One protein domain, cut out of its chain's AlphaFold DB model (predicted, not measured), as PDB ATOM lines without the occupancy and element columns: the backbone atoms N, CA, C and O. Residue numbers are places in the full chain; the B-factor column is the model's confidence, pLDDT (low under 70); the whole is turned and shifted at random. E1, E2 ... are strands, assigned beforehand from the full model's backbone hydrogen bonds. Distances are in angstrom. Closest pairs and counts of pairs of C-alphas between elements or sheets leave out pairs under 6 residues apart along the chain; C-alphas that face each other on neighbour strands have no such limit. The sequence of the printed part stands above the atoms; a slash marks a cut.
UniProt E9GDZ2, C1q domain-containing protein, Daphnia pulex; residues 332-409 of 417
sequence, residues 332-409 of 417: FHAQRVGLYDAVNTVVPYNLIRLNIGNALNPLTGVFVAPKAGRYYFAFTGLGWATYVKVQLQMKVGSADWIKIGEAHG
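This is residues 332 to 409 of the 417 residues of the protein "C1q domain-containing protein" of Daphnia pulex (UniProt E9GDZ2). Little regular structure is here: two separate two-stranded hairpins, E3 with E4 and E1 with E2, stand at opposite sides of a body made mostly of loops, and residues 371 to 376 stick out at one end. The 78 printed residues hold no named helix and four strands, E1 to E4 in chain order, all strand in class with 23 residues in named elements; each sheet is antiparallel. The whole is compact, with radius of gyration of the C-alphas 13.1 A and spans of 37 by 28 by 19 A.

Look first at E3, residues 389 to 394, and E4, residues 402 to 408, an antiparallel hairpin at 158 degrees; N 392 and O 405 are 2.9 A apart. E1, residues 332 to 335, and E2, residues 351 to 356, form the other antiparallel hairpin, at 175 degrees, with N 333 and O 354 2.8 A apart. E1 and E2 are each apart from E3 and E4. Outside the named strands, residues 360 to 361 pair antiparallel with 366 to 367.

Find C-alpha 332 at (167.629, 148.700, 146.108), where E1 begins its 10.2 A; E2 spans 14.5 A and E3 16.4 A. E4 runs 17.8 A to C-alpha 408 at (179.782, 161.417, 160.446).

The C-alphas of Lys 371 and Ala 385, the two farthest apart, are 37.5 A apart. The links E1 to E2 and E2 to E3 are long, with 15 and 32 residues. The printed part has no cut, and no printed residue is under 70 in pLDDT.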
ATOM      1  N   PHE A 332     166.381 148.432 146.799       96.50
ATOM      2  CA  PHE A 332     167.629 148.700 146.108       96.50
ATOM      3  C   PHE A 332     168.828 148.500 147.034       96.50
ATOM      4  O   PHE A 332     168.722 148.583 148.255       96.50
ATOM      5  N   HIS A 333     169.976 148.242 146.423       97.12
ATOM      6  CA  HIS A 333     171.287 148.248 147.053       97.12
ATOM      7  C   HIS A 333     172.267 148.808 146.025       97.12
ATOM      8  O   HIS A 333     172.475 148.225 144.957       97.12
ATOM      9  N   ALA A 334     172.839 149.963 146.344       97.31
ATOM     10  CA  ALA A 334     173.753 150.689 145.484       97.31
ATOM     11  C   ALA A 334     175.016 151.061 146.258       97.31
ATOM     12  O   ALA A 334     174.972 151.298 147.463       97.31
ATOM     13  N   GLN A 335     176.140 151.077 145.554       96.94
ATOM     14  CA  GLN A 335     177.458 151.371 146.093       96.94
ATOM     15  C   GLN A 335     178.118 152.439 145.228       96.94
ATOM     16  O   GLN A 335     177.927 152.493 144.007       96.94
ATOM     17  N   ARG A 336     178.890 153.307 145.880       94.19
ATOM     18  CA  ARG A 336     179.814 154.198 145.196       94.19
ATOM     19  C   ARG A 336     181.218 153.629 145.347       94.19
ATOM     20  O   ARG A 336     181.707 153.469 146.458       94.19
ATOM     21  N   VAL A 337     181.837 153.322 144.219       93.75
ATOM     22  CA  VAL A 337     183.220 152.874 144.106       93.75
ATOM     23  C   VAL A 337     184.073 154.074 143.712       93.75
ATOM     24  O   VAL A 337     183.778 154.750 142.726       93.75
ATOM     25  N   GLY A 338     185.130 154.332 144.471       90.50
ATOM     26  CA  GLY A 338     186.018 155.471 144.253       90.50
ATOM     27  C   GLY A 338     185.613 156.725 145.027       90.50
ATOM     28  O   GLY A 338     184.584 156.778 145.703       90.50
ATOM     29  N   LEU A 339     186.474 157.734 144.938       89.88
ATOM     30  CA  LEU A 339     186.397 158.931 145.767       89.88
ATOM     31  C   LEU A 339     185.221 159.838 145.384       89.88
ATOM     32  O   LEU A 339     184.717 159.841 144.252       89.88
ATOM     33  N   TYR A 340     184.758 160.595 146.374       91.06
ATOM     34  CA  TYR A 340     183.776 161.658 146.217       91.06
ATOM     35  C   TYR A 340     184.145 162.806 147.140       91.06
ATOM     36  O   TYR A 340     184.198 162.631 148.354       91.06
ATOM     37  N   ASP A 341     184.403 163.960 146.554       90.25
ATOM     38  CA  ASP A 341     184.894 165.163 147.225       90.25
ATOM     39  C   ASP A 341     183.959 166.365 147.039       90.25
ATOM     40  O   ASP A 341     184.134 167.396 147.688       90.25
ATOM     41  N   ALA A 342     182.934 166.235 146.194       93.12
ATOM     42  CA  ALA A 342     181.964 167.291 145.965       93.12
ATOM     43  C   ALA A 342     181.110 167.543 147.223       93.12
ATOM     44  O   ALA A 342     180.512 166.634 147.807       93.12
ATOM     45  N   VAL A 343     181.073 168.807 147.642       91.12
ATOM     46  CA  VAL A 343     180.398 169.267 148.862       91.12
ATOM     47  C   VAL A 343     179.007 169.792 148.513       91.12
ATOM     48  O   VAL A 343     178.836 170.495 147.521       91.12
ATOM     49  N   ASN A 344     178.014 169.501 149.361       92.06
ATOM     50  CA  ASN A 344     176.613 169.918 149.184       92.06
ATOM     51  C   ASN A 344     175.960 169.411 147.886       92.06
ATOM     52  O   ASN A 344     175.025 170.021 147.367       92.06
ATOM     53  N   THR A 345     176.431 168.279 147.374       95.62
ATOM     54  CA  THR A 345     175.906 167.624 146.175       95.62
ATOM     55  C   THR A 345     175.369 166.236 146.507       95.62
ATOM     56  O   THR A 345     175.794 165.596 147.471       95.62
ATOM     57  N   VAL A 346     174.412 165.756 145.707       95.81
ATOM     58  CA  VAL A 346     173.871 164.399 145.867       95.81
ATOM     59  C   VAL A 346     174.919 163.383 145.422       95.81
ATOM     60  O   VAL A 346     175.465 163.498 144.325       95.81
ATOM     61  N   VAL A 347     175.185 162.385 146.268       95.44
ATOM     62  CA  VAL A 347     176.178 161.334 146.009       95.44
ATOM     63  C   VAL A 347     175.644 160.363 144.946       95.44
ATOM     64  O   VAL A 347     174.658 159.672 145.211       95.44
ATOM     65  N   PRO A 348     176.282 160.242 143.766       97.12
ATOM     66  CA  PRO A 348     175.862 159.278 142.762       97.12
ATOM     67  C   PRO A 348     176.491 157.904 143.007       97.12
ATOM     68  O   PRO A 348     177.630 157.794 143.479       97.12
ATOM     69  N   TYR A 349     175.773 156.854 142.615       97.44
ATOM     70  CA  TYR A 349     176.188 155.460 142.750       97.44
ATOM     71  C   TYR A 349     176.574 154.892 141.385       97.44
ATOM     72  O   TYR A 349     175.757 154.835 140.470       97.44
ATOM     73  N   ASN A 350     177.816 154.440 141.242       96.62
ATOM     74  CA  ASN A 350     178.327 153.846 140.001       96.62
ATOM     75  C   ASN A 350     178.267 152.309 139.990       96.62
ATOM     76  O   ASN A 350     178.543 151.708 138.956       96.62
ATOM     77  N   LEU A 351     177.872 151.673 141.098       96.69
ATOM     78  CA  LEU A 351     177.687 150.227 141.181       96.69
ATOM     79  C   LEU A 351     176.305 149.882 141.752       96.69
ATOM     80  O   LEU A 351     176.049 150.036 142.945       96.69
ATOM     81  N   ILE A 352     175.410 149.368 140.907       97.56
ATOM     82  CA  ILE A 352     174.091 148.871 141.321       97.56
ATOM     83  C   ILE A 352     174.166 147.367 141.583       97.56
ATOM     84  O   ILE A 352     174.389 146.582 140.664       97.56
ATOM     85  N   ARG A 353     173.942 146.957 142.837       94.62
ATOM     86  CA  ARG A 353     173.839 145.540 143.233       94.62
ATOM     87  C   ARG A 353     172.405 145.023 143.088       94.62
ATOM     88  O   ARG A 353     172.200 143.877 142.698       94.62
ATOM     89  N   LEU A 354     171.418 145.864 143.404       95.44
ATOM     90  CA  LEU A 354     169.988 145.558 143.334       95.44
ATOM     91  C   LEU A 354     169.189 146.840 143.062       95.44
ATOM     92  O   LEU A 354     169.487 147.871 143.657       95.44
ATOM     93  N   ASN A 355     168.167 146.783 142.206       96.25
ATOM     94  CA  ASN A 355     167.232 147.897 141.979       96.25
ATOM     95  C   ASN A 355     165.864 147.376 141.501       96.25
ATOM     96  O   ASN A 355     165.464 147.561 140.351       96.25
ATOM     97  N   ILE A 356     165.170 146.636 142.368       93.38
ATOM     98  CA  ILE A 356     163.832 146.109 142.079       93.38
ATOM     99  C   ILE A 356     162.840 147.274 142.074       93.38
ATOM    100  O   ILE A 356     162.828 148.082 143.000       93.38
ATOM    101  N   GLY A 357     162.026 147.358 141.020       92.69
ATOM    102  CA  GLY A 357     161.094 148.470 140.801       92.69
ATOM    103  C   GLY A 357     161.728 149.682 140.111       92.69
ATOM    104  O   GLY A 357     161.013 150.616 139.766       92.69
ATOM    105  N   ASN A 358     163.048 149.658 139.865       95.31
ATOM    106  CA  ASN A 358     163.800 150.730 139.204       95.31
ATOM    107  C   ASN A 358     163.566 152.123 139.827       95.31
ATOM    108  O   ASN A 358     163.528 153.137 139.133       95.31
ATOM    109  N   ALA A 359     163.367 152.155 141.145       96.06
ATOM    110  CA  ALA A 359     162.991 153.354 141.887       96.06
ATOM    111  C   ALA A 359     164.197 154.235 142.257       96.06
ATOM    112  O   ALA A 359     164.037 155.433 142.487       96.06
ATOM    113  N   LEU A 360     165.408 153.663 142.306       97.69
ATOM    114  CA  LEU A 360     166.653 154.418 142.456       97.69
ATOM    115  C   LEU A 360     167.230 154.764 141.081       97.69
ATOM    116  O   LEU A 360     167.473 153.870 140.270       97.69
ATOM    117  N   ASN A 361     167.556 156.037 140.854       97.88
ATOM    118  CA  ASN A 361     168.396 156.445 139.734       97.88
ATOM    119  C   ASN A 361     169.877 156.516 140.184       97.88
ATOM    120  O   ASN A 361     170.223 157.410 140.960       97.88
ATOM    121  N   PRO A 362     170.767 155.617 139.711       96.50
ATOM    122  CA  PRO A 362     172.177 155.592 140.124       96.50
ATOM    123  C   PRO A 362     172.931 156.887 139.826       96.50
ATOM    124  O   PRO A 362     173.762 157.316 140.622       96.50
ATOM    125  N   LEU A 363     172.632 157.513 138.685       97.06
ATOM    126  CA  LEU A 363     173.363 158.682 138.198       97.06
ATOM    127  C   LEU A 363     173.051 159.933 139.013       97.06
ATOM    128  O   LEU A 363     173.913 160.791 139.162       97.06
ATOM    129  N   THR A 364     171.828 160.042 139.533       97.00
ATOM    130  CA  THR A 364     171.421 161.179 140.365       97.00
ATOM    131  C   THR A 364     171.511 160.881 141.855       97.00
ATOM    132  O   THR A 364     171.471 161.818 142.641       97.00
ATOM    133  N   GLY A 365     171.591 159.608 142.258       96.62
ATOM    134  CA  GLY A 365     171.525 159.185 143.660       96.62
ATOM    135  C   GLY A 365     170.132 159.319 144.287       96.62
ATOM    136  O   GLY A 365     169.984 159.163 145.496       96.62
ATOM    137  N   VAL A 366     169.100 159.614 143.486       97.06
ATOM    138  CA  VAL A 366     167.746 159.900 143.978       97.06
ATOM    139  C   VAL A 366     166.871 158.654 143.899       97.06
ATOM    140  O   VAL A 366     166.711 158.057 142.833       97.06
ATOM    141  N   PHE A 367     166.271 158.296 145.033       96.62
ATOM    142  CA  PHE A 367     165.202 157.309 145.120       96.62
ATOM    143  C   PHE A 367     163.840 158.006 145.067       96.62
ATOM    144  O   PHE A 367     163.573 158.912 145.857       96.62
ATOM    145  N   VAL A 368     162.969 157.566 144.159       96.50
ATOM    146  CA  VAL A 368     161.590 158.051 144.050       96.50
ATOM    147  C   VAL A 368     160.658 156.950 144.529       96.50
ATOM    148  O   VAL A 368     160.567 155.903 143.894       96.50
ATOM    149  N   ALA A 369     159.963 157.185 145.645       94.06
ATOM    150  CA  ALA A 369     159.005 156.228 146.187       94.06
ATOM    151  C   ALA A 369     157.877 155.981 145.165       94.06
ATOM    152  O   ALA A 369     157.110 156.902 144.878       94.06
ATOM    153  N   PRO A 370     157.744 154.763 144.610       93.38
ATOM    154  CA  PRO A 370     156.752 154.492 143.572       93.38
ATOM    155  C   PRO A 370     155.331 154.372 144.137       93.38
ATOM    156  O   PRO A 370     154.357 154.470 143.392       93.38
ATOM    157  N   LYS A 371     155.195 154.126 145.447       91.44
ATOM    158  CA  LYS A 371     153.918 153.934 146.142       91.44
ATOM    159  C   LYS A 371     153.957 154.604 147.513       91.44
ATOM    160  O   LYS A 371     155.015 154.771 148.112       91.44
ATOM    161  N   ALA A 372     152.791 154.972 148.036       90.19
ATOM    162  CA  ALA A 372     152.689 155.428 149.418       90.19
ATOM    163  C   ALA A 372     152.966 154.253 150.369       90.19
ATOM    164  O   ALA A 372     152.362 153.187 150.240       90.19
ATOM    165  N   GLY A 373     153.877 154.436 151.324       90.50
ATOM    166  CA  GLY A 373     154.271 153.364 152.228       90.50
ATOM    167  C   GLY A 373     155.347 153.774 153.225       90.50
ATOM    168  O   GLY A 373     155.813 154.912 153.242       90.50
ATOM    169  N   ARG A 374     155.729 152.817 154.076       90.62
ATOM    170  CA  ARG A 374     156.865 152.957 154.992       90.62
ATOM    171  C   ARG A 374     158.108 152.392 154.324       90.62
ATOM    172  O   ARG A 374     158.099 151.244 153.891       90.62
ATOM    173  N   TYR A 375     159.162 153.195 154.292       93.25
ATOM    174  CA  TYR A 375     160.447 152.837 153.708       93.25
ATOM    175  C   TYR A 375     161.524 152.827 154.789       93.25
ATOM    176  O   TYR A 375     161.482 153.626 155.725       93.25
ATOM    177  N   TYR A 376     162.479 151.914 154.651       93.50
ATOM    178  CA  TYR A 376     163.655 151.824 155.504       93.50
ATOM    179  C   TYR A 376     164.889 152.160 154.672       93.50
ATOM    180  O   TYR A 376     165.093 151.578 153.606       93.50
ATOM    181  N   PHE A 377     165.705 153.086 155.169       94.94
ATOM    182  CA  PHE A 377     166.956 153.487 154.541       94.94
ATOM    183  C   PHE A 377     168.101 153.233 155.513       94.94
ATOM    184  O   PHE A 377     168.040 153.638 156.672       94.94
ATOM    185  N   ALA A 378     169.155 152.593 155.019       93.31
ATOM    186  CA  ALA A 378     170.419 152.445 155.717       93.31
ATOM    187  C   ALA A 378     171.543 152.809 154.752       93.31
ATOM    188  O   ALA A 378     171.495 152.463 153.571       93.31
ATOM    189  N   PHE A 379     172.541 153.519 155.258       92.50
ATOM    190  CA  PHE A 379     173.711 153.907 154.491       92.50
ATOM    191  C   PHE A 379     174.943 153.839 155.384       92.50
ATOM    192  O   PHE A 379     174.885 154.116 156.580       92.50
ATOM    193  N   THR A 380     176.057 153.454 154.779       89.12
ATOM    194  CA  THR A 380     177.382 153.436 155.391       89.12
ATOM    195  C   THR A 380     178.354 154.081 154.412       89.12
ATOM    196  O   THR A 380     178.100 154.137 153.207       89.12
ATOM    197  N   GLY A 381     179.453 154.616 154.925       85.56
ATOM    198  CA  GLY A 381     180.460 155.261 154.099       85.56
ATOM    199  C   GLY A 381     181.785 155.352 154.831       85.56
ATOM    200  O   GLY A 381     181.818 155.451 156.056       85.56
ATOM    201  N   LEU A 382     182.868 155.315 154.061       85.00
ATOM    202  CA  LEU A 382     184.216 155.553 154.555       85.00
ATOM    203  C   LEU A 382     184.574 157.011 154.270       85.00
ATOM    204  O   LEU A 382     184.552 157.448 153.120       85.00
ATOM    205  N   GLY A 383     184.864 157.762 155.326       80.81
ATOM    206  CA  GLY A 383     185.384 159.122 155.233       80.81
ATOM    207  C   GLY A 383     186.901 159.116 155.381       80.81
ATOM    208  O   GLY A 383     187.445 158.421 156.235       80.81
ATOM    209  N   TRP A 384     187.601 159.900 154.566       75.62
ATOM    210  CA  TRP A 384     189.040 160.123 154.749       75.62
ATOM    211  C   TRP A 384     189.358 161.152 155.832       75.62
ATOM    212  O   TRP A 384     190.464 161.166 156.358       75.62
ATOM    213  N   ALA A 385     188.388 161.989 156.194       74.44
ATOM    214  CA  ALA A 385     188.557 163.010 157.211       74.44
ATOM    215  C   ALA A 385     187.444 162.962 158.263       74.44
ATOM    216  O   ALA A 385     186.305 162.585 157.983       74.44
ATOM    217  N   THR A 386     187.781 163.431 159.463       70.31
ATOM    218  CA  THR A 386     186.898 163.558 160.637       70.31
ATOM    219  C   THR A 386     185.708 164.487 160.439       70.31
ATOM    220  O   THR A 386     184.735 164.425 161.183       70.31
ATOM    221  N   TYR A 387     185.791 165.383 159.460       78.12
ATOM    222  CA  TYR A 387     184.765 166.383 159.175       78.12
ATOM    223  C   TYR A 387     183.862 165.992 158.000       78.12
ATOM    224  O   TYR A 387     183.011 166.783 157.593       78.12
ATOM    225  N   VAL A 388     184.019 164.785 157.443       82.06
ATOM    226  CA  VAL A 388     183.114 164.306 156.396       82.06
ATOM    227  C   VAL A 388     181.754 164.015 157.016       82.06
ATOM    228  O   VAL A 388     181.635 163.291 158.003       82.06
ATOM    229  N   LYS A 389     180.711 164.574 156.410       87.81
ATOM    230  CA  LYS A 389     179.329 164.398 156.838       87.81
ATOM    231  C   LYS A 389     178.476 164.029 155.640       87.81
ATOM    232  O   LYS A 389     178.464 164.742 154.639       87.81
ATOM    233  N   VAL A 390     177.719 162.948 155.775       90.06
ATOM    234  CA  VAL A 390     176.724 162.525 154.788       90.06
ATOM    235  C   VAL A 390     175.346 162.730 155.389       90.06
ATOM    236  O   VAL A 390     175.082 162.314 156.516       90.06
ATOM    237  N   GLN A 391     174.463 163.391 154.648       94.12
ATOM    238  CA  GLN A 391     173.080 163.599 155.059       94.12
ATOM    239  C   GLN A 391     172.149 162.768 154.187       94.12
ATOM    240  O   GLN A 391     172.274 162.766 152.966       94.12
ATOM    241  N   LEU A 392     171.170 162.130 154.822       95.19
ATOM    242  CA  LEU A 392     170.003 161.605 154.136       95.19
ATOM    243  C   LEU A 392     168.917 162.679 154.160       95.19
ATOM    244  O   LEU A 392     168.526 163.158 155.229       95.19
ATOM    245  N   GLN A 393     168.442 163.062 152.980       96.44
ATOM    246  CA  GLN A 393     167.431 164.097 152.809       96.44
ATOM    247  C   GLN A 393     166.206 163.543 152.078       96.44
ATOM    248  O   GLN A 393     166.313 162.643 151.247       96.44
ATOM    249  N   MET A 394     165.039 164.096 152.391       95.25
ATOM    250  CA  MET A 394     163.754 163.741 151.801       95.25
ATOM    251  C   MET A 394     163.072 164.991 151.259       95.25
ATOM    252  O   MET A 394     163.059 166.031 151.914       95.25
ATOM    253  N   LYS A 395     162.453 164.868 150.085       94.94
ATOM    254  CA  LYS A 395     161.613 165.902 149.482       94.94
ATOM    255  C   LYS A 395     160.213 165.347 149.240       94.94
ATOM    256  O   LYS A 395     160.074 164.260 148.686       94.94
ATOM    257  N   VAL A 396     159.184 166.096 149.639       91.94
ATOM    258  CA  VAL A 396     157.774 165.739 149.419       91.94
ATOM    259  C   VAL A 396     157.119 166.819 148.561       91.94
ATOM    260  O   VAL A 396     157.017 167.973 148.973       91.94
ATOM    261  N   GLY A 397     156.684 166.456 147.353       88.56
ATOM    262  CA  GLY A 397     156.067 167.393 146.411       88.56
ATOM    263  C   GLY A 397     156.993 168.557 146.033       88.56
ATOM    264  O   GLY A 397     158.139 168.349 145.627       88.56
ATOM    265  N   SER A 398     156.490 169.785 146.159       84.69
ATOM    266  CA  SER A 398     157.226 171.020 145.857       84.69
ATOM    267  C   SER A 398     158.008 171.597 147.041       84.69
ATOM    268  O   SER A 398     158.598 172.662 146.890       84.69
ATOM    269  N   ALA A 399     158.008 170.940 148.204       89.12
ATOM    270  CA  ALA A 399     158.704 171.432 149.391       89.12
ATOM    271  C   ALA A 399     160.235 171.385 149.240       89.12
ATOM    272  O   ALA A 399     160.767 170.666 148.392       89.12
ATOM    273  N   ASP A 400     160.947 172.121 150.090       93.75
ATOM    274  CA  ASP A 400     162.404 172.028 150.189       93.75
ATOM    275  C   ASP A 400     162.861 170.673 150.752       93.75
ATOM    276  O   ASP A 400     162.079 169.896 151.309       93.75
ATOM    277  N   TRP A 401     164.150 170.371 150.584       94.50
ATOM    278  CA  TRP A 401     164.761 169.159 151.126       94.50
ATOM    279  C   TRP A 401     164.815 169.204 152.655       94.50
ATOM    280  O   TRP A 401     165.336 170.144 153.251       94.50
ATOM    281  N   ILE A 402     164.323 168.143 153.291       95.50
ATOM    282  CA  ILE A 402     164.299 167.978 154.744       95.50
ATOM    283  C   ILE A 402     165.326 166.915 155.132       95.50
ATOM    284  O   ILE A 402     165.314 165.809 154.594       95.50
ATOM    285  N   LYS A 403     166.204 167.219 156.091       95.69
ATOM    286  CA  LYS A 403     167.155 166.244 156.643       95.69
ATOM    287  C   LYS A 403     166.413 165.199 157.480       95.69
ATOM    288  O   LYS A 403     165.755 165.554 158.454       95.69
ATOM    289  N   ILE A 404     166.566 163.924 157.130       95.25
ATOM    290  CA  ILE A 404     165.954 162.782 157.831       95.25
ATOM    291  C   ILE A 404     166.985 161.825 158.449       95.25
ATOM    292  O   ILE A 404     166.619 160.950 159.224       95.25
ATOM    293  N   GLY A 405     168.270 161.992 158.133       92.75
ATOM    294  CA  GLY A 405     169.357 161.214 158.718       92.75
ATOM    295  C   GLY A 405     170.714 161.861 158.467       92.75
ATOM    296  O   GLY A 405     170.860 162.719 157.597       92.75
ATOM    297  N   GLU A 406     171.710 161.465 159.248       92.50
ATOM    298  CA  GLU A 406     173.063 162.012 159.184       92.50
ATOM    299  C   GLU A 406     174.069 160.959 159.652       92.50
ATOM    300  O   GLU A 406     173.802 160.245 160.616       92.50
ATOM    301  N   ALA A 407     175.210 160.868 158.971       87.12
ATOM    302  CA  ALA A 407     176.361 160.090 159.405       87.12
ATOM    303  C   ALA A 407     177.621 160.955 159.355       87.12
ATOM    304  O   ALA A 407     177.803 161.758 158.435       87.12
ATOM    305  N   HIS A 408     178.491 160.752 160.338       85.69
ATOM    306  CA  HIS A 408     179.782 161.417 160.446       85.69
ATOM    307  C   HIS A 408     180.888 160.417 160.132       85.69
ATOM    308  O   HIS A 408     180.848 159.277 160.596       85.69
ATOM    309  N   GLY A 409     181.880 160.851 159.360       73.94
ATOM    310  CA  GLY A 409     183.140 160.138 159.263       73.94
ATOM    311  C   GLY A 409     183.818 160.165 160.626       73.94
ATOM    312  O   GLY A 409     184.025 161.234 161.198       73.94
TER     313      GLY A 409